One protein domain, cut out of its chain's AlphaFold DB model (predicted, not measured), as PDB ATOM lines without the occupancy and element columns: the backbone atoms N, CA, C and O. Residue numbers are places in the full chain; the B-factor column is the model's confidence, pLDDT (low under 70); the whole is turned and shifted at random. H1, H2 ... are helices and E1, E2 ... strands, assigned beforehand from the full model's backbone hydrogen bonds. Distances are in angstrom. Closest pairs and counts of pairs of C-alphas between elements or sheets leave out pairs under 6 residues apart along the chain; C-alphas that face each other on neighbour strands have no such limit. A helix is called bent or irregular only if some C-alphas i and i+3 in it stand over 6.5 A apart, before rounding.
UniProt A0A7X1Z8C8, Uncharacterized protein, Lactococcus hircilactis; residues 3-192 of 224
ATOM      1  N   GLY A   3      -8.110-123.161  52.712       97.62
ATOM      2  CA  GLY A   3      -9.367-123.110  53.459       97.62
ATOM      3  C   GLY A   3     -10.575-122.910  52.550       97.62
ATOM      4  O   GLY A   3     -10.503-122.163  51.570       97.62
ATOM      5  N   TYR A   4     -11.687-123.564  52.860       98.25
ATOM      6  CA  TYR A   4     -12.994-123.299  52.254       98.25
ATOM      7  C   TYR A   4     -14.114-123.770  53.179       98.25
ATOM      8  O   TYR A   4     -13.860-124.483  54.148       98.25
ATOM      9  N   CYS A   5     -15.347-123.373  52.876       98.38
ATOM     10  CA  CYS A   5     -16.521-123.875  53.574       98.38
ATOM     11  C   CYS A   5     -17.460-124.597  52.608       98.38
ATOM     12  O   CYS A   5     -17.551-124.239  51.432       98.38
ATOM     13  N   GLU A   6     -18.183-125.576  53.130       96.38
ATOM     14  CA  GLU A   6     -19.254-126.305  52.461       96.38
ATOM     15  C   GLU A   6     -20.526-126.196  53.311       96.38
ATOM     16  O   GLU A   6     -20.463-126.118  54.538       96.38
ATOM     17  N   THR A   7     -21.694-126.143  52.678       94.12
ATOM     18  CA  THR A   7     -22.983-126.235  53.377       94.12
ATOM     19  C   THR A   7     -23.748-127.425  52.826       94.12
ATOM     20  O   THR A   7     -23.974-127.500  51.619       94.12
ATOM     21  N   SER A   8     -24.134-128.333  53.714       92.75
ATOM     22  CA  SER A   8     -25.091-129.405  53.457       92.75
ATOM     23  C   SER A   8     -26.417-129.097  54.155       92.75
ATOM     24  O   SER A   8     -26.546-128.075  54.831       92.75
ATOM     25  N   ASP A   9     -27.399-129.988  54.015       91.31
ATOM     26  CA  ASP A   9     -28.698-129.851  54.691       91.31
ATOM     27  C   ASP A   9     -28.570-129.869  56.223       91.31
ATOM     28  O   ASP A   9     -29.393-129.283  56.922       91.31
ATOM     29  N   GLU A  10     -27.533-130.525  56.750       95.44
ATOM     30  CA  GLU A  10     -27.343-130.713  58.192       95.44
ATOM     31  C   GLU A  10     -26.247-129.823  58.778       95.44
ATOM     32  O   GLU A  10     -26.345-129.426  59.937       95.44
ATOM     33  N   HIS A  11     -25.207-129.491  58.004       97.69
ATOM     34  CA  HIS A  11     -24.021-128.832  58.544       97.69
ATOM     35  C   HIS A  11     -23.492-127.689  57.674       97.69
ATOM     36  O   HIS A  11     -23.488-127.751  56.444       97.69
ATOM     37  N   PHE A  12     -22.926-126.679  58.335       98.19
ATOM     38  CA  PHE A  12     -21.975-125.736  57.756       98.19
ATOM     39  C   PHE A  12     -20.557-126.134  58.180       98.19
ATOM     40  O   PHE A  12     -20.219-126.118  59.365       98.19
ATOM     41  N   ILE A  13     -19.730-126.545  57.221       98.31
ATOM     42  CA  ILE A  13     -18.452-127.210  57.475       98.31
ATOM     43  C   ILE A  13     -17.307-126.342  56.970       98.31
ATOM     44  O   ILE A  13     -17.309-125.894  55.828       98.31
ATOM     45  N   PHE A  14     -16.300-126.144  57.811       98.62
ATOM     46  CA  PHE A  14     -15.025-125.531  57.467       98.62
ATOM     47  C   PHE A  14     -14.025-126.626  57.140       98.62
ATOM     48  O   PHE A  14     -13.869-127.567  57.915       98.62
ATOM     49  N   HIS A  15     -13.331-126.482  56.019       98.44
ATOM     50  CA  HIS A  15     -12.327-127.413  55.528       98.44
ATOM     51  C   HIS A  15     -10.972-126.729  55.483       98.44
ATOM     52  O   HIS A  15     -10.852-125.633  54.932       98.44
ATOM     53  N   VAL A  16      -9.949-127.404  56.006       98.06
ATOM     54  CA  VAL A  16      -8.554-126.985  55.879       98.06
ATOM     55  C   VAL A  16      -7.704-128.142  55.377       98.06
ATOM     56  O   VAL A  16      -7.633-129.200  55.997       98.06
ATOM     57  N   GLU A  17      -7.048-127.935  54.242       97.56
ATOM     58  CA  GLU A  17      -6.251-128.947  53.551       97.56
ATOM     59  C   GLU A  17      -4.778-128.537  53.476       97.56
ATOM     60  O   GLU A  17      -4.437-127.367  53.266       97.56
ATOM     61  N   HIS A  18      -3.899-129.531  53.595       95.19
ATOM     62  CA  HIS A  18      -2.447-129.391  53.487       95.19
ATOM     63  C   HIS A  18      -1.826-128.328  54.427       95.19
ATOM     64  O   HIS A  18      -1.074-127.468  53.943       95.19
ATOM     65  N   PRO A  19      -2.133-128.340  55.742       95.25
ATOM     66  CA  PRO A  19      -1.398-127.543  56.718       95.25
ATOM     67  C   PRO A  19      -0.002-128.132  56.978       95.25
ATOM     68  O   PRO A  19       0.186-129.356  56.985       95.25
ATOM     69  N   ASN A  20       0.984-127.272  57.213       93.12
ATOM     70  CA  ASN A  20       2.282-127.666  57.759       93.12
ATOM     71  C   ASN A  20       2.159-128.042  59.255       93.12
ATOM     72  O   ASN A  20       1.099-127.874  59.849       93.12
ATOM     73  N   ALA A  21       3.221-128.572  59.871       91.38
ATOM     74  CA  ALA A  21       3.162-129.062  61.257       91.38
ATOM     75  C   ALA A  21       2.750-127.982  62.278       91.38
ATOM     76  O   ALA A  21       1.958-128.259  63.169       91.38
ATOM     77  N   TYR A  22       3.229-126.750  62.107       88.94
ATOM     78  CA  TYR A  22       2.881-125.628  62.976       88.94
ATOM     79  C   TYR A  22       1.412-125.201  62.799       88.94
ATOM     80  O   TYR A  22       0.675-125.043  63.767       88.94
ATOM     81  N   GLU A  23       0.944-125.099  61.551       91.38
ATOM     82  CA  GLU A  23      -0.463-124.795  61.246       91.38
ATOM     83  C   GLU A  23      -1.417-125.865  61.817       91.38
ATOM     84  O   GLU A  23      -2.528-125.539  62.228       91.38
ATOM     85  N   GLN A  24      -0.994-127.135  61.883       93.12
ATOM     86  CA  GLN A  24      -1.783-128.221  62.485       93.12
ATOM     87  C   GLN A  24      -2.011-128.016  63.986       93.12
ATOM     88  O   GLN A  24      -3.126-128.223  64.464       93.12
ATOM     89  N   GLU A  25      -0.994-127.572  64.725       90.31
ATOM     90  CA  GLU A  25      -1.122-127.265  66.157       90.31
ATOM     91  C   GLU A  25      -2.121-126.118  66.394       90.31
ATOM     92  O   GLU A  25      -2.983-126.199  67.280       90.31
ATOM     93  N   ASN A  26      -2.081-125.093  65.539       90.38
ATOM     94  CA  ASN A  26      -3.021-123.972  65.589       90.38
ATOM     95  C   ASN A  26      -4.452-124.392  65.224       90.38
ATOM     96  O   ASN A  26      -5.404-123.953  65.866       90.38
ATOM     97  N   LEU A  27      -4.625-125.283  64.244       93.81
ATOM     98  CA  LEU A  27      -5.932-125.839  63.881       93.81
ATOM     99  C   LEU A  27      -6.572-126.598  65.048       93.81
ATOM    100  O   LEU A  27      -7.753-126.397  65.336       93.81
ATOM    101  N   ILE A  28      -5.794-127.426  65.750       92.88
ATOM    102  CA  ILE A  28      -6.269-128.183  66.917       92.88
ATOM    103  C   ILE A  28      -6.689-127.228  68.038       92.88
ATOM    104  O   ILE A  28      -7.777-127.373  68.597       92.88
ATOM    105  N   THR A  29      -5.871-126.212  68.322       89.62
ATOM    106  CA  THR A  29      -6.200-125.165  69.306       89.62
ATOM    107  C   THR A  29      -7.472-124.405  68.912       89.62
ATOM    108  O   THR A  29      -8.312-124.096  69.756       89.62
ATOM    109  N   ALA A  30      -7.690-124.201  67.612       91.81
ATOM    110  CA  ALA A  30      -8.900-123.599  67.060       91.81
ATOM    111  C   ALA A  30     -10.112-124.553  66.971       91.81
ATOM    112  O   ALA A  30     -11.163-124.148  66.456       91.81
ATOM    113  N   LEU A  31     -10.013-125.766  67.525       94.06
ATOM    114  CA  LEU A  31     -11.063-126.794  67.577       94.06
ATOM    115  C   LEU A  31     -11.411-127.418  66.218       94.06
ATOM    116  O   LEU A  31     -12.532-127.888  66.015       94.06
ATOM    117  N   PHE A  32     -10.462-127.437  65.284       96.88
ATOM    118  CA  PHE A  32     -10.562-128.275  64.094       96.88
ATOM    119  C   PHE A  32     -10.109-129.702  64.417       96.88
ATOM    120  O   PHE A  32      -9.133-129.923  65.132       96.88
ATOM    121  N   VAL A  33     -10.802-130.681  63.846       97.44
ATOM    122  CA  VAL A  33     -10.512-132.109  64.003       97.44
ATOM    123  C   VAL A  33      -9.890-132.638  62.719       97.44
ATOM    124  O   VAL A  33     -10.434-132.421  61.637       97.44
ATOM    125  N   GLU A  34      -8.769-133.352  62.826       96.81
ATOM    126  CA  GLU A  34      -8.188-134.064  61.687       96.81
ATOM    127  C   GLU A  34      -9.071-135.268  61.331       96.81
ATOM    128  O   GLU A  34      -9.148-136.242  62.079       96.81
ATOM    129  N   GLU A  35      -9.768-135.207  60.196       95.38
ATOM    130  CA  GLU A  35     -10.613-136.316  59.731       95.38
ATOM    131  C   GLU A  35      -9.773-137.394  59.039       95.38
ATOM    132  O   GLU A  35     -10.014-138.596  59.167       95.38
ATOM    133  N   LYS A  36      -8.755-136.954  58.302       94.38
ATOM    134  CA  LYS A  36      -7.745-137.790  57.656       94.38
ATOM    135  C   LYS A  36      -6.464-136.983  57.524       94.38
ATOM    136  O   LYS A  36      -6.500-135.758  57.533       94.38
ATOM    137  N   LYS A  37      -5.343-137.680  57.341       94.31
ATOM    138  CA  LYS A  37      -4.008-137.073  57.314       94.31
ATOM    139  C   LYS A  37      -3.949-135.808  56.442       94.31
ATOM    140  O   LYS A  37      -4.085-135.898  55.220       94.31
ATOM    141  N   GLY A  38      -3.689-134.661  57.067       93.81
ATOM    142  CA  GLY A  38      -3.557-133.363  56.401       93.81
ATOM    143  C   GLY A  38      -4.874-132.721  55.952       93.81
ATOM    144  O   GLY A  38      -4.834-131.805  55.126       93.81
ATOM    145  N   HIS A  39      -6.018-133.183  56.461       97.69
ATOM    146  CA  HIS A  39      -7.340-132.603  56.221       97.69
ATOM    147  C   HIS A  39      -8.110-132.460  57.538       97.69
ATOM    148  O   HIS A  39      -8.459-133.437  58.202       97.69
ATOM    149  N   PHE A  40      -8.372-131.207  57.888       98.38
ATOM    150  CA  PHE A  40      -8.986-130.782  59.132       98.38
ATOM    151  C   PHE A  40     -10.365-130.192  58.871       98.38
ATOM    152  O   PHE A  40     -10.568-129.495  57.873       98.38
ATOM    153  N   LEU A  41     -11.297-130.453  59.786       98.12
ATOM    154  CA  LEU A  41     -12.680-130.012  59.690       98.12
ATOM    155  C   LEU A  41     -13.166-129.374  60.987       98.12
ATOM    156  O   LEU A  41     -12.850-129.848  62.077       98.12
ATOM    157  N   LYS A  42     -14.024-128.364  60.860       97.81
ATOM    158  CA  LYS A  42     -14.850-127.847  61.957       97.81
ATOM    159  C   LYS A  42     -16.292-127.740  61.481       97.81
ATOM    160  O   LYS A  42     -16.537-127.285  60.367       97.81
ATOM    161  N   ARG A  43     -17.237-128.212  62.292       96.81
ATOM    162  CA  ARG A  43     -18.652-128.332  61.916       96.81
ATOM    163  C   ARG A  43     -19.510-127.437  62.799       96.81
ATOM    164  O   ARG A  43     -19.309-127.396  64.008       96.81
ATOM    165  N   TYR A  44     -20.464-126.775  62.166       96.19
ATOM    166  CA  TYR A  44     -21.586-126.086  62.785       96.19
ATOM    167  C   TYR A  44     -22.878-126.679  62.227       96.19
ATOM    168  O   TYR A  44     -22.867-127.231  61.124       96.19
ATOM    169  N   ASP A  45     -23.985-126.520  62.947       95.50
ATOM    170  CA  ASP A  45     -25.309-126.852  62.418       95.50
ATOM    171  C   ASP A  45     -25.599-126.020  61.155       95.50
ATOM    172  O   ASP A  45     -25.177-124.864  61.038       95.50
ATOM    173  N   ALA A  46     -26.308-126.586  60.176       94.94
ATOM    174  CA  ALA A  46     -26.715-125.836  58.986       94.94
ATOM    175  C   ALA A  46     -27.665-124.680  59.341       94.94
ATOM    176  O   ALA A  46     -27.517-123.576  58.798       94.94
ATOM    177  N   ASP A  47     -28.612-124.921  60.252       95.75
ATOM    178  CA  ASP A  47     -29.530-123.910  60.775       95.75
ATOM    179  C   ASP A  47     -29.028-123.342  62.109       95.75
ATOM    180  O   ASP A  47     -29.249-123.891  63.186       95.75
ATOM    181  N   MET A  48     -28.384-122.183  62.020       96.12
ATOM    182  CA  MET A  48     -27.938-121.389  63.166       96.12
ATOM    183  C   MET A  48     -28.793-120.128  63.368       96.12
ATOM    184  O   MET A  48     -28.351-119.169  64.007       96.12
ATOM    185  N   THR A  49     -30.022-120.082  62.837       96.38
ATOM    186  CA  THR A  49     -30.880-118.888  62.971       96.38
ATOM    187  C   THR A  49     -31.232-118.595  64.430       96.38
ATOM    188  O   THR A  49     -31.296-117.432  64.828       96.38
ATOM    189  N   HIS A  50     -31.353-119.639  65.255       93.81
ATOM    190  CA  HIS A  50     -31.516-119.548  66.709       93.81
ATOM    191  C   HIS A  50     -30.323-118.880  67.425       93.81
ATOM    192  O   HIS A  50     -30.478-118.367  68.532       93.81
ATOM    193  N   ALA A  51     -29.148-118.864  66.789       95.44
ATOM    194  CA  ALA A  51     -27.921-118.223  67.257       95.44
ATOM    195  C   ALA A  51     -27.625-116.899  66.521       95.44
ATOM    196  O   ALA A  51     -26.515-116.376  66.621       95.44
ATOM    197  N   PHE A  52     -28.607-116.348  65.794       96.44
ATOM    198  CA  PHE A  52     -28.507-115.106  65.011       96.44
ATOM    199  C   PHE A  52     -27.504-115.146  63.845       96.44
ATOM    200  O   PHE A  52     -27.016-114.100  63.403       96.44
ATOM    201  N   VAL A  53     -27.231-116.335  63.301       97.31
ATOM    202  CA  VAL A  53     -26.436-116.506  62.079       97.31
ATOM    203  C   VAL A  53     -27.368-116.852  60.923       97.31
ATOM    204  O   VAL A  53     -28.036-117.885  60.923       97.31
ATOM    205  N   PHE A  54     -27.404-115.986  59.912       96.69
ATOM    206  CA  PHE A  54     -28.252-116.144  58.730       96.69
ATOM    207  C   PHE A  54     -27.434-116.559  57.498       96.69
ATOM    208  O   PHE A  54     -26.207-116.478  57.490       96.69
ATOM    209  N   GLU A  55     -28.103-116.925  56.400       96.50
ATOM    210  CA  GLU A  55     -27.435-117.316  55.142       96.50
ATOM    211  C   GLU A  55     -26.428-116.279  54.629       96.50
ATOM    212  O   GLU A  55     -25.337-116.624  54.175       96.50
ATOM    213  N   LYS A  56     -26.758-114.986  54.751       96.62
ATOM    214  CA  LYS A  56     -25.838-113.901  54.379       96.62
ATOM    215  C   LYS A  56     -24.545-113.928  55.200       96.62
ATOM    216  O   LYS A  56     -23.487-113.611  54.666       96.62
ATOM    217  N   ASP A  57     -24.635-114.317  56.471       97.56
ATOM    218  CA  ASP A  57     -23.498-114.375  57.381       97.56
ATOM    219  C   ASP A  57     -22.636-115.590  57.041       97.56
ATOM    220  O   ASP A  57     -21.431-115.439  56.879       97.56
ATOM    221  N   LYS A  58     -23.247-116.765  56.818       97.75
ATOM    222  CA  LYS A  58     -22.528-117.970  56.363       97.75
ATOM    223  C   LYS A  58     -21.781-117.724  55.056       97.75
ATOM    224  O   LYS A  58     -20.612-118.082  54.945       97.75
ATOM    225  N   LYS A  59     -22.418-117.055  54.091       97.50
ATOM    226  CA  LYS A  59     -21.777-116.684  52.824       97.50
ATOM    227  C   LYS A  59     -20.575-115.760  53.045       97.50
ATOM    228  O   LYS A  59     -19.499-116.036  52.523       97.50
ATOM    229  N   GLN A  60     -20.743-114.703  53.838       98.06
ATOM    230  CA  GLN A  60     -19.660-113.766  54.145       98.06
ATOM    231  C   GLN A  60     -18.495-114.460  54.864       98.06
ATOM    232  O   GLN A  60     -17.335-114.237  54.520       98.06
ATOM    233  N   VAL A  61     -18.805-115.320  55.836       98.31
ATOM    234  CA  VAL A  61     -17.824-116.115  56.576       98.31
ATOM    235  C   VAL A  61     -17.091-117.076  55.647       98.31
ATOM    236  O   VAL A  61     -15.871-117.138  55.708       98.31
ATOM    237  N   ALA A  62     -17.784-117.765  54.739       98.31
ATOM    238  CA  ALA A  62     -17.155-118.667  53.773       98.31
ATOM    239  C   ALA A  62     -16.183-117.931  52.833       98.31
ATOM    240  O   ALA A  62     -15.063-118.395  52.600       98.31
ATOM    241  N   GLU A  63     -16.586-116.762  52.326       98.12
ATOM    242  CA  GLU A  63     -15.742-115.903  51.485       98.12
ATOM    243  C   GLU A  63     -14.503-115.409  52.250       98.12
ATOM    244  O   GLU A  63     -13.378-115.482  51.746       98.12
ATOM    245  N   ASN A  64     -14.690-114.941  53.485       98.06
ATOM    246  CA  ASN A  64     -13.600-114.470  54.333       98.06
ATOM    247  C   ASN A  64     -12.660-115.600  54.738       98.06
ATOM    248  O   ASN A  64     -11.450-115.440  54.612       98.06
ATOM    249  N   PHE A  65     -13.191-116.738  55.185       97.75
ATOM    250  CA  PHE A  65     -12.404-117.889  55.608       97.75
ATOM    251  C   PHE A  65     -11.545-118.409  54.461       97.75
ATOM    252  O   PHE A  65     -10.349-118.608  54.642       97.75
ATOM    253  N   SER A  66     -12.092-118.540  53.248       97.25
ATOM    254  CA  SER A  66     -11.290-118.985  52.104       97.25
ATOM    255  C   SER A  66     -10.131-118.031  51.786       97.25
ATOM    256  O   SER A  66      -9.030-118.475  51.461       97.25
ATOM    257  N   ARG A  67     -10.353-116.722  51.947       96.38
ATOM    258  CA  ARG A  67      -9.338-115.684  51.726       96.38
ATOM    259  C   ARG A  67      -8.316-115.567  52.864       96.38
ATOM    260  O   ARG A  67      -7.163-115.253  52.588       96.38
ATOM    261  N   LEU A  68      -8.729-115.764  54.115       95.25
ATOM    262  CA  LEU A  68      -7.938-115.474  55.322       95.25
ATOM    263  C   LEU A  68      -7.415-116.725  56.038       95.25
ATOM    264  O   LEU A  68      -6.609-116.586  56.952       95.25
ATOM    265  N   CYS A  69      -7.821-117.934  55.640       94.75
ATOM    266  CA  CYS A  69      -7.471-119.183  56.327       94.75
ATOM    267  C   CYS A  69      -5.964-119.334  56.556       94.75
ATOM    268  O   CYS A  69      -5.556-119.672  57.663       94.75
ATOM    269  N   THR A  70      -5.128-119.034  55.553       91.69
ATOM    270  CA  THR A  70      -3.668-119.076  55.726       91.69
ATOM    271  C   THR A  70      -3.215-118.176  56.863       91.69
ATOM    272  O   THR A  70      -2.498-118.623  57.753       91.69
ATOM    273  N   SER A  71      -3.670-116.929  56.870       90.81
ATOM    274  CA  SER A  71      -3.253-115.947  57.861       90.81
ATOM    275  C   SER A  71      -3.820-116.217  59.257       90.81
ATOM    276  O   SER A  71      -3.151-115.928  60.244       90.81
ATOM    277  N   MET A  72      -5.007-116.823  59.343       89.94
ATOM    278  CA  MET A  72      -5.663-117.201  60.598       89.94
ATOM    279  C   MET A  72      -4.847-118.213  61.416       89.94
ATOM    280  O   MET A  72      -4.822-118.103  62.637       89.94
ATOM    281  N   PHE A  73      -4.176-119.170  60.761       89.56
ATOM    282  CA  PHE A  73      -3.397-120.223  61.439       89.56
ATOM    283  C   PHE A  73      -1.878-120.089  61.258       89.56
ATOM    284  O   PHE A  73      -1.129-120.995  61.627       89.56
ATOM    285  N   SER A  74      -1.418-118.972  60.693       80.75
ATOM    286  CA  SER A  74       0.004-118.616  60.650       80.75
ATOM    287  C   SER A  74       0.461-118.006  61.979       80.75
ATOM    288  O   SER A  74      -0.361-117.649  62.821       80.75
ATOM    289  N   THR A  75       1.774-117.865  62.166       65.94
ATOM    290  CA  THR A  75       2.359-117.300  63.386       65.94
ATOM    291  C   THR A  75       1.837-115.883  63.652       65.94
ATOM    292  O   THR A  75       1.905-115.042  62.748       65.94
ATOM    293  N   PRO A  76       1.380-115.565  64.878       63.31
ATOM    294  CA  PRO A  76       1.006-114.211  65.267       63.31
ATOM    295  C   PRO A  76       2.260-113.357  65.533       63.31
ATOM    296  O   PRO A  76       2.403-112.747  66.589       63.31
ATOM    297  N   GLU A  77       3.184-113.268  64.569       65.94
ATOM    298  CA  GLU A  77       4.376-112.402  64.678       65.94
ATOM    299  C   GLU A  77       3.987-110.925  64.877       65.94
ATOM    300  O   GLU A  77       4.768-110.122  65.378       65.94
ATOM    301  N   ASN A  78       2.747-110.567  64.521       82.19
ATOM    302  CA  ASN A  78       2.250-109.199  64.485       82.19
ATOM    303  C   ASN A  78       1.045-108.952  65.407       82.19
ATOM    304  O   ASN A  78       0.233-108.069  65.118       82.19
ATOM    305  N   TRP A  79       0.933-109.667  66.536       90.06
ATOM    306  CA  TRP A  79      -0.167-109.473  67.499       90.06
ATOM    307  C   TRP A  79      -0.352-108.001  67.906       90.06
ATOM    308  O   TRP A  79      -1.479-107.541  68.077       90.06
ATOM    309  N   ARG A  80       0.744-107.230  68.004       92.94
ATOM    310  CA  ARG A  80       0.710-105.789  68.308       92.94
ATOM    311  C   ARG A  80      -0.036-105.002  67.232       92.94
ATOM    312  O   ARG A  80      -0.866-104.160  67.551       92.94
ATOM    313  N   GLU A  81       0.235-105.272  65.959       92.19
ATOM    314  CA  GLU A  81      -0.438-104.581  64.855       92.19
ATOM    315  C   GLU A  81      -1.916-104.961  64.773       92.19
ATOM    316  O   GLU A  81      -2.762-104.097  64.538       92.19
ATOM    317  N   ASP A  82      -2.255-106.221  65.032       92.44
ATOM    318  CA  ASP A  82      -3.648-106.663  65.029       92.44
ATOM    319  C   ASP A  82      -4.424-106.114  66.237       92.44
ATOM    320  O   ASP A  82      -5.545-105.624  66.064       92.44
ATOM    321  N   LEU A  83      -3.801-106.036  67.418       95.00
ATOM    322  CA  LEU A  83      -4.375-105.363  68.586       95.00
ATOM    323  C   LEU A  83      -4.568-103.859  68.338       95.00
ATOM    324  O   LEU A  83      -5.624-103.323  68.669       95.00
ATOM    325  N   LYS A  84      -3.615-103.167  67.693       95.56
ATOM    326  CA  LYS A  84      -3.774-101.750  67.294       95.56
ATOM    327  C   LYS A  84      -4.921-101.546  66.318       95.56
ATOM    328  O   LYS A  84      -5.689-100.596  66.469       95.56
ATOM    329  N   LYS A  85      -5.037-102.402  65.295       95.25
ATOM    330  CA  LYS A  85      -6.146-102.339  64.328       95.25
ATOM    331  C   LYS A  85      -7.480-102.518  65.041       95.25
ATOM    332  O   LYS A  85      -8.405-101.748  64.774       95.25
ATOM    333  N   PHE A  86      -7.562-103.487  65.956       96.75
ATOM    334  CA  PHE A  86      -8.752-103.691  66.771       96.75
ATOM    335  C   PHE A  86      -9.051-102.451  67.619       96.75
ATOM    336  O   PHE A  86     -10.136-101.892  67.500       96.75
ATOM    337  N   ALA A  87      -8.074-101.955  68.386       97.25
ATOM    338  CA  ALA A  87      -8.217-100.798  69.269       97.25
ATOM    339  C   ALA A  87      -8.659 -99.531  68.525       97.25
ATOM    340  O   ALA A  87      -9.577 -98.838  68.963       97.25
ATOM    341  N   LYS A  88      -8.062 -99.245  67.361       97.12
ATOM    342  CA  LYS A  88      -8.433 -98.098  66.519       97.12
ATOM    343  C   LYS A  88      -9.896 -98.162  66.089       97.12
ATOM    344  O   LYS A  88     -10.606 -97.162  66.163       97.12
ATOM    345  N   LYS A  89     -10.343 -99.332  65.641       96.94
ATOM    346  CA  LYS A  89     -11.709 -99.528  65.154       96.94
ATOM    347  C   LYS A  89     -12.706 -99.580  66.316       96.94
ATOM    348  O   LYS A  89     -13.772 -98.987  66.230       96.94
ATOM    349  N   ALA A  90     -12.334-100.176  67.446       97.38
ATOM    350  CA  ALA A  90     -13.126-100.122  68.669       97.38
ATOM    351  C   ALA A  90     -13.339 -98.680  69.155       97.38
ATOM    352  O   ALA A  90     -14.460 -98.319  69.511       97.38
ATOM    353  N   LEU A  91     -12.306 -97.834  69.086       96.94
ATOM    354  CA  LEU A  91     -12.410 -96.409  69.393       96.94
ATOM    355  C   LEU A  91     -13.345 -95.672  68.421       96.94
ATOM    356  O   LEU A  91     -14.226 -94.942  68.869       96.94
ATOM    357  N   GLU A  92     -13.182 -95.884  67.111       97.44
ATOM    358  CA  GLU A  92     -14.006 -95.265  66.058       97.44
ATOM    359  C   GLU A  92     -15.497 -95.574  66.228       97.44
ATOM    360  O   GLU A  92     -16.343 -94.697  66.063       97.44
ATOM    361  N   TYR A  93     -15.815 -96.815  66.589       97.38
ATOM    362  CA  TYR A  93     -17.192 -97.272  66.726       97.38
ATOM    363  C   TYR A  93     -17.706 -97.236  68.165       97.38
ATOM    364  O   TYR A  93     -18.843 -97.639  68.389       97.38
ATOM    365  N   HIS A  94     -16.936 -96.748  69.140       97.31
ATOM    366  CA  HIS A  94     -17.309 -96.761  70.561       97.31
ATOM    367  C   HIS A  94     -17.735 -98.160  71.041       97.31
ATOM    368  O   HIS A  94     -18.847 -98.345  71.537       97.31
ATOM    369  N   ILE A  95     -16.897 -99.163  70.790       98.19
ATOM    370  CA  ILE A  95     -17.063-100.521  71.317       98.19
ATOM    371  C   ILE A  95     -16.405-100.568  72.695       98.19
ATOM    372  O   ILE A  95     -15.236-100.208  72.822       98.19
ATOM    373  N   GLU A  96     -17.132-101.019  73.717       97.62
ATOM    374  CA  GLU A  96     -16.535-101.338  75.015       97.62
ATOM    375  C   GLU A  96     -15.940-102.751  74.979       97.62
ATOM    376  O   GLU A  96     -16.629-103.726  74.661       97.62
ATOM    377  N   TRP A  97     -14.646-102.859  75.276       98.25
ATOM    378  CA  TRP A  97     -13.882-104.097  75.142       98.25
ATOM    379  C   TRP A  97     -12.762-104.194  76.169       98.25
ATOM    380  O   TRP A  97     -12.323-103.192  76.735       98.25
ATOM    381  N   TYR A  98     -12.304-105.424  76.380       98.06
ATOM    382  CA  TYR A  98     -11.344-105.788  77.402       98.06
ATOM    383  C   TYR A  98     -10.341-106.812  76.865       98.06
ATOM    384  O   TYR A  98     -10.715-107.800  76.228       98.06
ATOM    385  N   VAL A  99      -9.067-106.598  77.174       97.44
ATOM    386  CA  VAL A  99      -7.962-107.498  76.836       97.44
ATOM    387  C   VAL A  99      -7.829-108.558  77.929       97.44
ATOM    388  O   VAL A  99      -7.725-108.222  79.109       97.44
ATOM    389  N   THR A 100      -7.823-109.837  77.562       95.31
ATOM    390  CA  THR A 100      -7.679-110.971  78.497       95.31
ATOM    391  C   THR A 100      -6.641-111.962  77.961       95.31
ATOM    392  O   THR A 100      -5.938-111.668  76.994       95.31
ATOM    393  N   GLY A 101      -6.462-113.096  78.636       93.12
ATOM    394  CA  GLY A 101      -5.574-114.161  78.180       93.12
ATOM    395  C   GLY A 101      -4.113-113.735  78.028       93.12
ATOM    396  O   GLY A 101      -3.636-112.814  78.689       93.12
ATOM    397  N   SER A 102      -3.381-114.423  77.157       92.69
ATOM    398  CA  SER A 102      -1.929-114.229  77.027       92.69
ATOM    399  C   SER A 102      -1.532-112.845  76.492       92.69
ATOM    400  O   SER A 102      -0.470-112.328  76.843       92.69
ATOM    401  N   VAL A 103      -2.401-112.200  75.709       94.44
ATOM    402  CA  VAL A 103      -2.178-110.822  75.255       94.44
ATOM    403  C   VAL A 103      -2.264-109.814  76.402       94.44
ATOM    404  O   VAL A 103      -1.503-108.848  76.402       94.44
ATOM    405  N   SER A 104      -3.113-110.036  77.413       96.12
ATOM    406  CA  SER A 104      -3.150-109.154  78.590       96.12
ATOM    407  C   SER A 104      -1.807-109.139  79.326       96.12
ATOM    408  O   SER A 104      -1.296-108.072  79.660       96.12
ATOM    409  N   ASP A 105      -1.175-110.308  79.458       95.75
ATOM    410  CA  ASP A 105       0.140-110.480  80.080       95.75
ATOM    411  C   ASP A 105       1.217-109.699  79.298       95.75
ATOM    412  O   ASP A 105       1.994-108.931  79.872       95.75
ATOM    413  N   ALA A 106       1.215-109.826  77.966       95.31
ATOM    414  CA  ALA A 106       2.136-109.112  77.083       95.31
ATOM    415  C   ALA A 106       1.911-107.587  77.084       95.31
ATOM    416  O   ALA A 106       2.871-106.819  76.980       95.31
ATOM    417  N   VAL A 107       0.664-107.126  77.234       96.38
ATOM    418  CA  VAL A 107       0.318-105.699  77.366       96.38
ATOM    419  C   VAL A 107       0.887-105.099  78.655       96.38
ATOM    420  O   VAL A 107       1.365-103.965  78.619       96.38
ATOM    421  N   TYR A 108       0.927-105.852  79.761       95.75
ATOM    422  CA  TYR A 108       1.628-105.423  80.983       95.75
ATOM    423  C   TYR A 108       3.154-105.378  80.830       95.75
ATOM    424  O   TYR A 108       3.822-104.755  81.656       95.75
ATOM    425  N   GLY A 109       3.707-106.015  79.795       95.19
ATOM    426  CA  GLY A 109       5.147-106.122  79.566       95.19
ATOM    427  C   GLY A 109       5.773-107.411  80.098       95.19
ATOM    428  O   GLY A 109       6.997-107.488  80.187       95.19
ATOM    429  N   VAL A 110       4.970-108.427  80.439       96.00
ATOM    430  CA  VAL A 110       5.505-109.767  80.708       96.00
ATOM    431  C   VAL A 110       6.114-110.313  79.415       96.00
ATOM    432  O   VAL A 110       5.513-110.198  78.347       96.00
ATOM    433  N   GLU A 111       7.309-110.900  79.501       94.38
ATOM    434  CA  GLU A 111       8.046-111.448  78.355       94.38
ATOM    435  C   GLU A 111       7.410-112.766  77.885       94.38
ATOM    436  O   GLU A 111       7.865-113.869  78.181       94.38
ATOM    437  N   ILE A 112       6.277-112.621  77.208       90.88
ATOM    438  CA  ILE A 112       5.374-113.674  76.771       90.88
ATOM    439  C   ILE A 112       4.959-113.355  75.336       90.88
ATOM    440  O   ILE A 112       4.488-112.257  75.049       90.88
ATOM    441  N   GLU A 113       5.077-114.338  74.447       88.81
ATOM    442  CA  GLU A 113       4.450-114.273  73.127       88.81
ATOM    443  C   GLU A 113       3.007-114.803  73.225       88.81
ATOM    444  O   GLU A 113       2.798-115.933  73.705       88.81
ATOM    445  N   PRO A 114       1.998-113.989  72.855       89.31
ATOM    446  CA  PRO A 114       0.621-114.449  72.734       89.31
ATOM    447  C   PRO A 114       0.473-115.429  71.568       89.31
ATOM    448  O   PRO A 114       1.067-115.231  70.509       89.31
ATOM    449  N   HIS A 115      -0.333-116.474  71.752       82.25
ATOM    450  CA  HIS A 115      -0.664-117.417  70.671       82.25
ATOM    451  C   HIS A 115      -1.864-116.947  69.839       82.25
ATOM    452  O   HIS A 115      -1.980-117.270  68.660       82.25
ATOM    453  N   ASP A 116      -2.737-116.172  70.466       87.75
ATOM    454  CA  ASP A 116      -3.972-115.614  69.943       87.75
ATOM    455  C   ASP A 116      -4.255-114.271  70.633       87.75
ATOM    456  O   ASP A 116      -3.554-113.838  71.558       87.75
ATOM    457  N   LEU A 117      -5.276-113.574  70.136       92.31
ATOM    458  CA  LEU A 117      -5.808-112.379  70.775       92.31
ATOM    459  C   LEU A 117      -7.162-112.704  71.404       92.31
ATOM    460  O   LEU A 117      -8.180-112.738  70.715       92.31
ATOM    461  N   ASP A 118      -7.169-112.897  72.720       94.81
ATOM    462  CA  ASP A 118      -8.399-113.056  73.487       94.81
ATOM    463  C   ASP A 118      -8.999-111.685  73.827       94.81
ATOM    464  O   ASP A 118      -8.485-110.945  74.677       94.81
ATOM    465  N   ILE A 119     -10.119-111.349  73.187       97.44
ATOM    466  CA  ILE A 119     -10.838-110.095  73.411       97.44
ATOM    467  C   ILE A 119     -12.227-110.382  73.967       97.44
ATOM    468  O   ILE A 119     -13.078-110.992  73.320       97.44
ATOM    469  N   ALA A 120     -12.491-109.867  75.163       97.81
ATOM    470  CA  ALA A 120     -13.849-109.771  75.670       97.81
ATOM    471  C   ALA A 120     -14.471-108.443  75.223       97.81
ATOM    472  O   ALA A 120     -13.802-107.414  75.199       97.81
ATOM    473  N   VAL A 121     -15.755-108.439  74.893       98.38
ATOM    474  CA  VAL A 121     -16.517-107.217  74.613       98.38
ATOM    475  C   VAL A 121     -17.757-107.167  75.478       98.38
ATOM    476  O   VAL A 121     -18.252-108.201  75.930       98.38
ATOM    477  N   HIS A 122     -18.283-105.966  75.709       98.06
ATOM    478  CA  HIS A 122     -19.582-105.866  76.353       98.06
ATOM    479  C   HIS A 122     -20.633-106.559  75.471       98.06
ATOM    480  O   HIS A 122     -20.701-106.331  74.263       98.06
ATOM    481  N   THR A 123     -21.507-107.365  76.078       97.12
ATOM    482  CA  THR A 123     -22.609-108.073  75.389       97.12
ATOM    483  C   THR A 123     -23.416-107.215  74.400       97.12
ATOM    484  O   THR A 123     -23.706-107.670  73.297       97.12
ATOM    485  N   ARG A 124     -23.715-105.949  74.730       97.06
ATOM    486  CA  ARG A 124     -24.420-104.997  73.851       97.06
ATOM    487  C   ARG A 124     -23.666-104.649  72.563       97.06
ATOM    488  O   ARG A 124     -24.295-104.286  71.574       97.06
ATOM    489  N   ASP A 125     -22.339-104.751  72.574       98.19
ATOM    490  CA  ASP A 125     -21.469-104.427  71.445       98.19
ATOM    491  C   ASP A 125     -21.049-105.676  70.645       98.19
ATOM    492  O   ASP A 125     -20.440-105.545  69.586       98.19
ATOM    493  N   PHE A 126     -21.404-106.891  71.077       98.31
ATOM    494  CA  PHE A 126     -20.933-108.128  70.443       98.31
ATOM    495  C   PHE A 126     -21.256-108.210  68.941       98.31
ATOM    496  O   PHE A 126     -20.360-108.337  68.105       98.31
ATOM    497  N   PHE A 127     -22.525-108.052  68.553       97.88
ATOM    498  CA  PHE A 127     -22.891-108.052  67.129       97.88
ATOM    499  C   PHE A 127     -22.460-106.777  66.398       97.88
ATOM    500  O   PHE A 127     -22.310-106.784  65.180       97.88
ATOM    501  N   LYS A 128     -22.186-105.688  67.120       98.12
ATOM    502  CA  LYS A 128     -21.608-104.479  66.529       98.12
ATOM    503  C   LYS A 128     -20.166-104.724  66.085       98.12
ATOM    504  O   LYS A 128     -19.797-104.256  65.011       98.12
ATOM    505  N   VAL A 129     -19.385-105.512  66.831       98.38
ATOM    506  CA  VAL A 129     -18.063-105.990  66.384       98.38
ATOM    507  C   VAL A 129     -18.198-106.738  65.057       98.38
ATOM    508  O   VAL A 129     -17.503-106.388  64.106       98.38
ATOM    509  N   LYS A 130     -19.138-107.689  64.941       97.88
ATOM    510  CA  LYS A 130     -19.399-108.414  63.681       97.88
ATOM    511  C   LYS A 130     -19.594-107.460  62.500       97.88
ATOM    512  O   LYS A 130     -18.955-107.623  61.466       97.88
ATOM    513  N   GLU A 131     -20.446-106.448  62.657       97.44
ATOM    514  CA  GLU A 131     -20.747-105.494  61.583       97.44
ATOM    515  C   GLU A 131     -19.554-104.594  61.242       97.44
ATOM    516  O   GLU A 131     -19.258-104.371  60.065       97.44
ATOM    517  N   CYS A 132     -18.828-104.108  62.254       97.44
ATOM    518  CA  CYS A 132     -17.647-103.275  62.044       97.44
ATOM    519  C   CYS A 132     -16.569-104.059  61.292       97.44
ATOM    520  O   CYS A 132     -15.966-103.547  60.349       97.44
ATOM    521  N   PHE A 133     -16.344-105.314  61.673       97.56
ATOM    522  CA  PHE A 133     -15.281-106.175  61.161       97.56
ATOM    523  C   PHE A 133     -15.766-107.203  60.134       97.56
ATOM    524  O   PHE A 133     -15.166-108.262  59.982       97.56
ATOM    525  N   LYS A 134     -16.848-106.915  59.403       96.88
ATOM    526  CA  LYS A 134     -17.523-107.896  58.532       96.88
ATOM    527  C   LYS A 134     -16.625-108.583  57.495       96.88
ATOM    528  O   LYS A 134     -16.902-109.713  57.111       96.88
ATOM    529  N   ASN A 135     -15.558-107.922  57.043       97.00
ATOM    530  CA  ASN A 135     -14.603-108.473  56.073       97.00
ATOM    531  C   ASN A 135     -13.499-109.305  56.744       97.00
ATOM    532  O   ASN A 135     -12.666-109.901  56.068       97.00
ATOM    533  N   GLU A 136     -13.457-109.323  58.066       97.56
ATOM    534  CA  GLU A 136     -12.459-110.016  58.867       97.56
ATOM    535  C   GLU A 136     -13.078-111.146  59.701       97.56
ATOM    536  O   GLU A 136     -12.344-111.884  60.346       97.56
ATOM    537  N   VAL A 137     -14.405-111.324  59.664       98.19
ATOM    538  CA  VAL A 137     -15.104-112.439  60.324       98.19
ATOM    539  C   VAL A 137     -14.761-113.755  59.629       98.19
ATOM    540  O   VAL A 137     -15.152-113.956  58.479       98.19
ATOM    541  N   VAL A 138     -14.058-114.645  60.330       97.25
ATOM    542  CA  VAL A 138     -13.585-115.945  59.811       97.25
ATOM    543  C   VAL A 138     -14.308-117.144  60.412       97.25
ATOM    544  O   VAL A 138     -14.295-118.204  59.801       97.25
ATOM    545  N   GLU A 139     -14.995-116.982  61.544       97.56
ATOM    546  CA  GLU A 139     -15.989-117.943  62.038       97.56
ATOM    547  C   GLU A 139     -17.253-117.199  62.500       97.56
ATOM    548  O   GLU A 139     -17.178-116.004  62.808       97.56
ATOM    549  N   PRO A 140     -18.424-117.863  62.548       97.31
ATOM    550  CA  PRO A 140     -19.685-117.202  62.863       97.31
ATOM    551  C   PRO A 140     -19.684-116.554  64.254       97.31
ATOM    552  O   PRO A 140     -19.164-117.117  65.213       97.31
ATOM    553  N   PHE A 141     -20.315-115.382  64.359       98.25
ATOM    554  CA  PHE A 141     -20.654-114.759  65.640       98.25
ATOM    555  C   PHE A 141     -21.997-115.315  66.102       98.25
ATOM    556  O   PHE A 141     -23.010-115.064  65.447       98.25
ATOM    557  N   VAL A 142     -21.994-116.056  67.204       97.12
ATOM    558  CA  VAL A 142     -23.131-116.844  67.696       97.12
ATOM    559  C   VAL A 142     -23.555-116.416  69.099       97.12
ATOM    560  O   VAL A 142     -22.711-116.078  69.929       97.12
ATOM    561  N   ASP A 143     -24.863-116.465  69.369       96.88
ATOM    562  CA  ASP A 143     -25.401-116.599  70.733       96.88
ATOM    563  C   ASP A 143     -25.534-118.096  71.050       96.88
ATOM    564  O   ASP A 143     -26.417-118.774  70.528       96.88
ATOM    565  N   ASN A 144     -24.640-118.618  71.885       92.88
ATOM    566  CA  ASN A 144     -24.648-120.005  72.350       92.88
ATOM    567  C   ASN A 144     -25.621-120.224  73.520       92.88
ATOM    568  O   ASN A 144     -25.649-121.317  74.090       92.88
ATOM    569  N   HIS A 145     -26.369-119.199  73.950       90.75
ATOM    570  CA  HIS A 145     -27.339-119.274  75.053       90.75
ATOM    571  C   HIS A 145     -26.741-119.815  76.365       90.75
ATOM    572  O   HIS A 145     -27.409-120.497  77.138       90.75
ATOM    573  N   GLY A 146     -25.451-119.541  76.603       82.88
ATOM    574  CA  GLY A 146     -24.726-119.970  77.807       82.88
ATOM    575  C   GLY A 146     -24.385-121.465  77.864       82.88
ATOM    576  O   GLY A 146     -23.994-121.960  78.916       82.88
ATOM    577  N   THR A 147     -24.517-122.199  76.757       85.19
ATOM    578  CA  THR A 147     -24.207-123.642  76.692       85.19
ATOM    579  C   THR A 147     -22.716-123.952  76.520       85.19
ATOM    580  O   THR A 147     -22.315-125.115  76.497       85.19
ATOM    581  N   TRP A 148     -21.879-122.919  76.424       87.12
ATOM    582  CA  TRP A 148     -20.438-123.033  76.224       87.12
ATOM    583  C   TRP A 148     -19.659-122.075  77.141       87.12
ATOM    584  O   TRP A 148     -20.213-121.533  78.093       87.12
ATOM    585  N   ILE A 149     -18.359-121.879  76.891       81.94
ATOM    586  CA  ILE A 149     -17.448-121.096  77.750       81.94
ATOM    587  C   ILE A 149     -17.838-119.612  77.903       81.94
ATOM    588  O   ILE A 149     -17.404-118.949  78.847       81.94
ATOM    589  N   ALA A 150     -18.638-119.089  76.975       91.38
ATOM    590  CA  ALA A 150     -19.255-117.771  77.029       91.38
ATOM    591  C   ALA A 150     -20.601-117.816  76.299       91.38
ATOM    592  O   ALA A 150     -20.771-118.603  75.357       91.38
ATOM    593  N   ARG A 151     -21.543-116.953  76.699       95.62
ATOM    594  CA  ARG A 151     -22.813-116.792  75.984       95.62
ATOM    595  C   ARG A 151     -22.596-116.469  74.509       95.62
ATOM    596  O   ARG A 151     -23.145-117.157  73.659       95.62
ATOM    597  N   TYR A 152     -21.779-115.469  74.208       97.94
ATOM    598  CA  TYR A 152     -21.489-115.043  72.846       97.94
ATOM    599  C   TYR A 152     -20.054-115.377  72.454       97.94
ATOM    600  O   TYR A 152     -19.125-115.156  73.239       97.94
ATOM    601  N   PHE A 153     -19.872-115.869  71.230       97.38
ATOM    602  CA  PHE A 153     -18.556-116.193  70.680       97.38
ATOM    603  C   PHE A 153     -18.482-115.919  69.181       97.38
ATOM    604  O   PHE A 153     -19.434-116.195  68.454       97.38
ATOM    605  N   GLY A 154     -17.349-115.421  68.702       97.19
ATOM    606  CA  GLY A 154     -17.042-115.308  67.279       97.19
ATOM    607  C   GLY A 154     -15.546-115.144  67.044       97.19
ATOM    608  O   GLY A 154     -14.795-114.904  67.988       97.19
ATOM    609  N   ARG A 155     -15.103-115.259  65.787       97.12
ATOM    610  CA  ARG A 155     -13.683-115.088  65.439       97.12
ATOM    611  C   ARG A 155     -13.447-114.124  64.302       97.12
ATOM    612  O   ARG A 155     -14.139-114.151  63.279       97.12
ATOM    613  N   LEU A 156     -12.406-113.322  64.479       97.06
ATOM    614  CA  LEU A 156     -11.865-112.429  63.465       97.06
ATOM    615  C   LEU A 156     -10.451-112.861  63.056       97.06
ATOM    616  O   LEU A 156      -9.751-113.537  63.804       97.06
ATOM    617  N   CYS A 157     -10.011-112.409  61.886       94.81
ATOM    618  CA  CYS A 157      -8.611-112.416  61.474       94.81
ATOM    619  C   CYS A 157      -8.264-111.048  60.863       94.81
ATOM    620  O   CYS A 157      -8.747-110.702  59.784       94.81
ATOM    621  N   LEU A 158      -7.454-110.248  61.572       91.19
ATOM    622  CA  LEU A 158      -7.112-108.861  61.199       91.19
ATOM    623  C   LEU A 158      -5.787-108.710  60.437       91.19
ATOM    624  O   LEU A 158      -5.382-107.596  60.082       91.19
ATOM    625  N   GLY A 159      -5.104-109.814  60.178       80.94
ATOM    626  CA  GLY A 159      -3.721-109.799  59.740       80.94
ATOM    627  C   GLY A 159      -3.149-111.189  59.879       80.94
ATOM    628  O   GLY A 159      -3.438-112.021  59.031       80.94
ATOM    629  N   ALA A 160      -2.366-111.426  60.925       73.81
ATOM    630  CA  ALA A 160      -1.733-112.707  61.206       73.81
ATOM    631  C   ALA A 160      -2.141-113.167  62.608       73.81
ATOM    632  O   ALA A 160      -1.749-112.566  63.606       73.81
ATOM    633  N   GLY A 161      -2.923-114.242  62.656       79.31
ATOM    634  CA  GLY A 161      -3.491-114.784  63.883       79.31
ATOM    635  C   GLY A 161      -5.005-114.621  63.973       79.31
ATOM    636  O   GLY A 161      -5.636-113.791  63.304       79.31
ATOM    637  N   VAL A 162      -5.589-115.480  64.800       89.38
ATOM    638  CA  VAL A 162      -7.006-115.472  65.147       89.38
ATOM    639  C   VAL A 162      -7.245-114.553  66.343       89.38
ATOM    640  O   VAL A 162      -6.430-114.468  67.264       89.38
ATOM    641  N   ILE A 163      -8.371-113.847  66.310       94.19
ATOM    642  CA  ILE A 163      -8.879-113.084  67.446       94.19
ATOM    643  C   ILE A 163     -10.167-113.750  67.904       94.19
ATOM    644  O   ILE A 163     -11.151-113.763  67.154       94.19
ATOM    645  N   ASP A 164     -10.158-114.262  69.127       95.81
ATOM    646  CA  ASP A 164     -11.339-114.810  69.778       95.81
ATOM    647  C   ASP A 164     -12.111-113.648  70.409       95.81
ATOM    648  O   ASP A 164     -11.604-112.923  71.267       95.81
ATOM    649  N   ILE A 165     -13.344-113.440  69.943       97.81
ATOM    650  CA  ILE A 165     -14.256-112.428  70.472       97.81
ATOM    651  C   ILE A 165     -15.277-113.128  71.354       97.81
ATOM    652  O   ILE A 165     -16.091-113.917  70.870       97.81
ATOM    653  N   VAL A 166     -15.272-112.798  72.641       97.31
ATOM    654  CA  VAL A 166     -16.223-113.340  73.616       97.31
ATOM    655  C   VAL A 166     -17.057-112.238  74.243       97.31
ATOM    656  O   VAL A 166     -16.581-111.132  74.481       97.31
ATOM    657  N   ALA A 167     -18.307-112.546  74.562       97.44
ATOM    658  CA  ALA A 167     -19.153-111.664  75.353       97.44
ATOM    659  C   ALA A 167     -20.023-112.488  76.299       97.44
ATOM    660  O   ALA A 167     -20.615-113.497  75.922       97.44
ATOM    661  N   ASP A 168     -20.085-112.047  77.545       96.00
ATOM    662  CA  ASP A 168     -20.889-112.648  78.600       96.00
ATOM    663  C   ASP A 168     -21.101-111.587  79.675       96.00
ATOM    664  O   ASP A 168     -20.187-110.804  79.944       96.00
ATOM    665  N   GLU A 169     -22.274-111.538  80.295       94.88
ATOM    666  CA  GLU A 169     -22.583-110.541  81.317       94.88
ATOM    667  C   GLU A 169     -21.565-110.578  82.469       94.88
ATOM    668  O   GLU A 169     -21.171-109.523  82.966       94.88
ATOM    669  N   SER A 170     -21.052-111.761  82.830       93.75
ATOM    670  CA  SER A 170     -20.016-111.931  83.863       93.75
ATOM    671  C   SER A 170     -18.661-111.301  83.514       93.75
ATOM    672  O   SER A 170     -17.809-111.142  84.389       93.75
ATOM    673  N   ARG A 171     -18.445-110.945  82.244       93.62
ATOM    674  CA  ARG A 171     -17.209-110.338  81.735       93.62
ATOM    675  C   ARG A 171     -17.337-108.837  81.506       93.62
ATOM    676  O   ARG A 171     -16.343-108.212  81.163       93.62
ATOM    677  N   ASN A 172     -18.517-108.247  81.663       94.88
ATOM    678  CA  ASN A 172     -18.633-106.803  81.512       94.88
ATOM    679  C   ASN A 172     -18.010-106.071  82.712       94.88
ATOM    680  O   ASN A 172     -17.946-106.618  83.817       94.88
ATOM    681  N   SER A 173     -17.603-104.818  82.513       93.06
ATOM    682  CA  SER A 173     -17.003-103.971  83.546       93.06
ATOM    683  C   SER A 173     -17.918-103.733  84.753       93.06
ATOM    684  O   SER A 173     -17.424-103.465  85.849       93.06
ATOM    685  N   GLU A 174     -19.241-103.895  84.603       94.25
ATOM    686  CA  GLU A 174     -20.180-103.820  85.727       94.25
ATOM    687  C   GLU A 174     -20.083-105.026  86.679       94.25
ATOM    688  O   GLU A 174     -20.455-104.910  87.845       94.25
ATOM    689  N   ASN A 175     -19.582-106.173  86.203       94.38
ATOM    690  CA  ASN A 175     -19.509-107.430  86.959       94.38
ATOM    691  C   ASN A 175     -18.076-107.918  87.208       94.38
ATOM    692  O   ASN A 175     -17.853-108.766  88.075       94.38
ATOM    693  N   LYS A 176     -17.098-107.394  86.466       94.00
ATOM    694  CA  LYS A 176     -15.689-107.768  86.560       94.00
ATOM    695  C   LYS A 176     -14.800-106.532  86.523       94.00
ATOM    696  O   LYS A 176     -14.956-105.663  85.674       94.00
ATOM    697  N   ALA A 177     -13.837-106.476  87.439       95.56
ATOM    698  CA  ALA A 177     -12.857-105.400  87.468       95.56
ATOM    699  C   ALA A 177     -11.829-105.550  86.337       95.56
ATOM    700  O   ALA A 177     -11.355-106.653  86.057       95.56
ATOM    701  N   TYR A 178     -11.457-104.415  85.750       97.50
ATOM    702  CA  TYR A 178     -10.410-104.284  84.743       97.50
ATOM    703  C   TYR A 178      -9.486-103.126  85.114       97.50
ATOM    704  O   TYR A 178      -9.926-102.128  85.690       97.50
ATOM    705  N   GLU A 179      -8.210-103.252  84.773       97.56
ATOM    706  CA  GLU A 179      -7.209-102.207  84.968       97.56
ATOM    707  C   GLU A 179      -7.060-101.374  83.698       97.56
ATOM    708  O   GLU A 179      -7.116-101.893  82.584       97.56
ATOM    709  N   LYS A 180      -6.859-100.065  83.861       97.31
ATOM    710  CA  LYS A 180      -6.527 -99.177  82.746       97.31
ATOM    711  C   LYS A 180      -5.025 -99.203  82.509       97.31
ATOM    712  O   LYS A 180      -4.260 -98.825  83.393       97.31
ATOM    713  N   VAL A 181      -4.611 -99.593  81.309       97.25
ATOM    714  CA  VAL A 181      -3.203 -99.658  80.907       97.25
ATOM    715  C   VAL A 181      -2.982 -98.786  79.679       97.25
ATOM    716  O   VAL A 181      -3.667 -98.937  78.670       97.25
ATOM    717  N   MET A 182      -2.005 -97.879  79.752       97.19
ATOM    718  CA  MET A 182      -1.545 -97.137  78.579       97.19
ATOM    719  C   MET A 182      -0.608 -98.017  77.760       97.19
ATOM    720  O   MET A 182       0.499 -98.328  78.196       97.19
ATOM    721  N   TRP A 183      -1.034 -98.390  76.560       97.25
ATOM    722  CA  TRP A 183      -0.285 -99.264  75.668       97.25
ATOM    723  C   TRP A 183      -0.266 -98.686  74.255       97.25
ATOM    724  O   TRP A 183      -1.308 -98.478  73.641       97.25
ATOM    725  N   GLU A 184       0.932 -98.380  73.751       95.25
ATOM    726  CA  GLU A 184       1.165 -97.873  72.387       95.25
ATOM    727  C   GLU A 184       0.230 -96.720  71.955       95.25
ATOM    728  O   GLU A 184      -0.200 -96.631  70.807       95.25
ATOM    729  N   GLY A 185      -0.078 -95.815  72.893       95.75
ATOM    730  CA  GLY A 185      -0.944 -94.651  72.665       95.75
ATOM    731  C   GLY A 185      -2.443 -94.899  72.864       95.75
ATOM    732  O   GLY A 185      -3.223 -93.959  72.730       95.75
ATOM    733  N   PHE A 186      -2.849 -96.117  73.224       97.12
ATOM    734  CA  PHE A 186      -4.224 -96.479  73.567       97.12
ATOM    735  C   PHE A 186      -4.374 -96.672  75.081       97.12
ATOM    736  O   PHE A 186      -3.507 -97.263  75.720       97.12
ATOM    737  N   GLU A 187      -5.481 -96.196  75.657       97.19
ATOM    738  CA  GLU A 187      -5.915 -96.603  77.001       97.19
ATOM    739  C   GLU A 187      -6.727 -97.895  76.854       97.19
ATOM    740  O   GLU A 187      -7.812 -97.884  76.271       97.19
ATOM    741  N   LEU A 188      -6.184 -99.013  77.330       97.94
ATOM    742  CA  LEU A 188      -6.816-100.330  77.262       97.94
ATOM    743  C   LEU A 188      -7.412-100.707  78.618       97.94
ATOM    744  O   LEU A 188      -6.816-100.421  79.654       97.94
ATOM    745  N   LEU A 189      -8.552-101.401  78.607       98.12
ATOM    746  CA  LEU A 189      -9.061-102.125  79.771       98.12
ATOM    747  C   LEU A 189      -8.510-103.549  79.727       98.12
ATOM    748  O   LEU A 189      -8.764-104.285  78.776       98.12
ATOM    749  N   VAL A 190      -7.734-103.931  80.731       98.06
ATOM    750  CA  VAL A 190      -6.959-105.175  80.746       98.06
ATOM    751  C   VAL A 190      -7.345-105.994  81.969       98.06
ATOM    752  O   VAL A 190      -7.591-105.443  83.044       98.06
ATOM    753  N   GLU A 191      -7.463-107.312  81.813       96.00
ATOM    754  CA  GLU A 191      -7.696-108.212  82.944       96.00
ATOM    755  C   GLU A 191      -6.627-107.972  84.027       96.00
ATOM    756  O   GLU A 191      -5.449-107.857  83.682       96.00
ATOM    757  N   PRO A 192      -6.998-107.859  85.317       96.31
ATOM    758  CA  PRO A 192      -6.040-107.518  86.362       96.31
ATOM    759  C   PRO A 192      -4.860-108.490  86.392       96.31
ATOM    760  O   PRO A 192      -5.052-109.711  86.384       96.31
TER     761      PRO A 192
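AT A GLANCE: This is residues 3 to 192 of the 224 residues of an uncharacterized protein of Lactococcus hircilactis (UniProt A0A7X1Z8C8). Two twisted sheets stand side by side with the long helix H2 wedged between them: H2 covers the edge strand E1 of a small four-stranded sheet and sits beside the edge strand E7 of a larger five-stranded sheet. H3 and H5 cover one face of the larger sheet, and beyond its other edge, E5, the hairpin E10 and E11 ends the row. The printed part has 190 residues with five named helices and eleven named strands, in the order E1 E2 H1 E3 E4 H2 H3 E5 H4 E6 H5 E7 E8 E9 E10 E11. The small sheet runs E1 E2 E4 E3 and is antiparallel, the larger runs E5 E6 E9 E8 E7 and is mixed, and the class is mixed, helices and strands. The whole is compact, with a radius of gyration of the C-alphas of 16.3 A and spans of 46 by 36 by 27 A.

IN THESE COORDINATES: E1, residues 3 to 7, begins at C-alpha 3 (-9.367, -123.110, 53.459). E2 is residues 11 to 17, 18.5 A long, H1 21 to 29, E3 33 to 36 and E4 39 to 45, 19.9 A long. H2, residues 55 to 72, is the longest helix, 22.4 A from C-alpha 55 (-27.435, -117.316, 55.142) to C-alpha 72. H3, residues 79 to 93, is 21.0 A long. E5 is residues 97 to 99, H4 101 to 108, E6 117 to 121 and H5 123 to 132, 15.0 A long. E7 is residues 137 to 143, 15.2 A long, E8 152 to 156, E9 163 to 167 and E10 179 to 183. E11, residues 186 to 190, ends at C-alpha 190 (-6.959, -105.175, 80.746).

HOW THE PARTS SIT: In the small sheet the hairpin E1 and E2 has N 6 and O 13 at 2.9 A, within hydrogen-bond range. E2 and E4 are antiparallel, with N 14 and O 42 at 2.8 A, and the hairpin E3 and E4 has N 33 and O 41 at 2.8 A. E2, H1 and E3 form a split strand-helix-strand unit, two strands running the same way with E4 between them, and its crossover is right-handed. H1 and H2 are on the same face of this sheet, two layers, helices over one face. H2 is over E1 at a height over the sheet of 7.9 A, and the closest C-alphas, of Tyr 4 and Ser 66, are 4.6 A apart. H2 has a kink of 54 degrees near residue 66. At the larger sheet H2 stands at the sheet's level, with the C-alphas of Phe 65 and Val 138 of E7 closest, 4.8 A apart. E7, E8 and E9 form a meander, each strand the antiparallel neighbour of the one before, with N 142 and O 153 at 2.9 A and N 165 and O 154 at 2.8 A. E6 and E9 are parallel, with N 121 and O 166 at 2.8 A, and E5 and E6 are antiparallel, with N 98 and O 120 at 2.8 A. E6, H5 and E7 form a second split unit, with E9 and E8 between the strands and a right-handed crossover. H3 and H5 are on the same face, at heights over the sheet of 9.8 A and 7.8 A; H4 is on the opposite face, over none of the strands, its height of 4.1 A only just above the sheet's level. The hairpin E10 and E11 has N 181 and O 188 at 2.9 A, and the closest C-alphas of E5 and E11, of Val 99 and Val 190, are 4.7 A apart. Every O i to N i+4 pair is within hydrogen-bond range in H1 and H3, against 12 of 14 in H2, 3 of 4 in H4 and 4 of 6 in H5. H2 and H5 are irregular: C-alphas 67 and 70 are 7.7 A apart, and C-alphas 124 and 127 are 7.5 A apart.

THE WHOLE: The two C-alphas farthest apart, of Asp 9 and Met 182, are 48.8 A apart. The printed part has no cut. The link E9 to E10, 11 residues, is long. The mean pLDDT of the printed part is 94.4, and residues 75 to 77, between H2 and H3, are under 70.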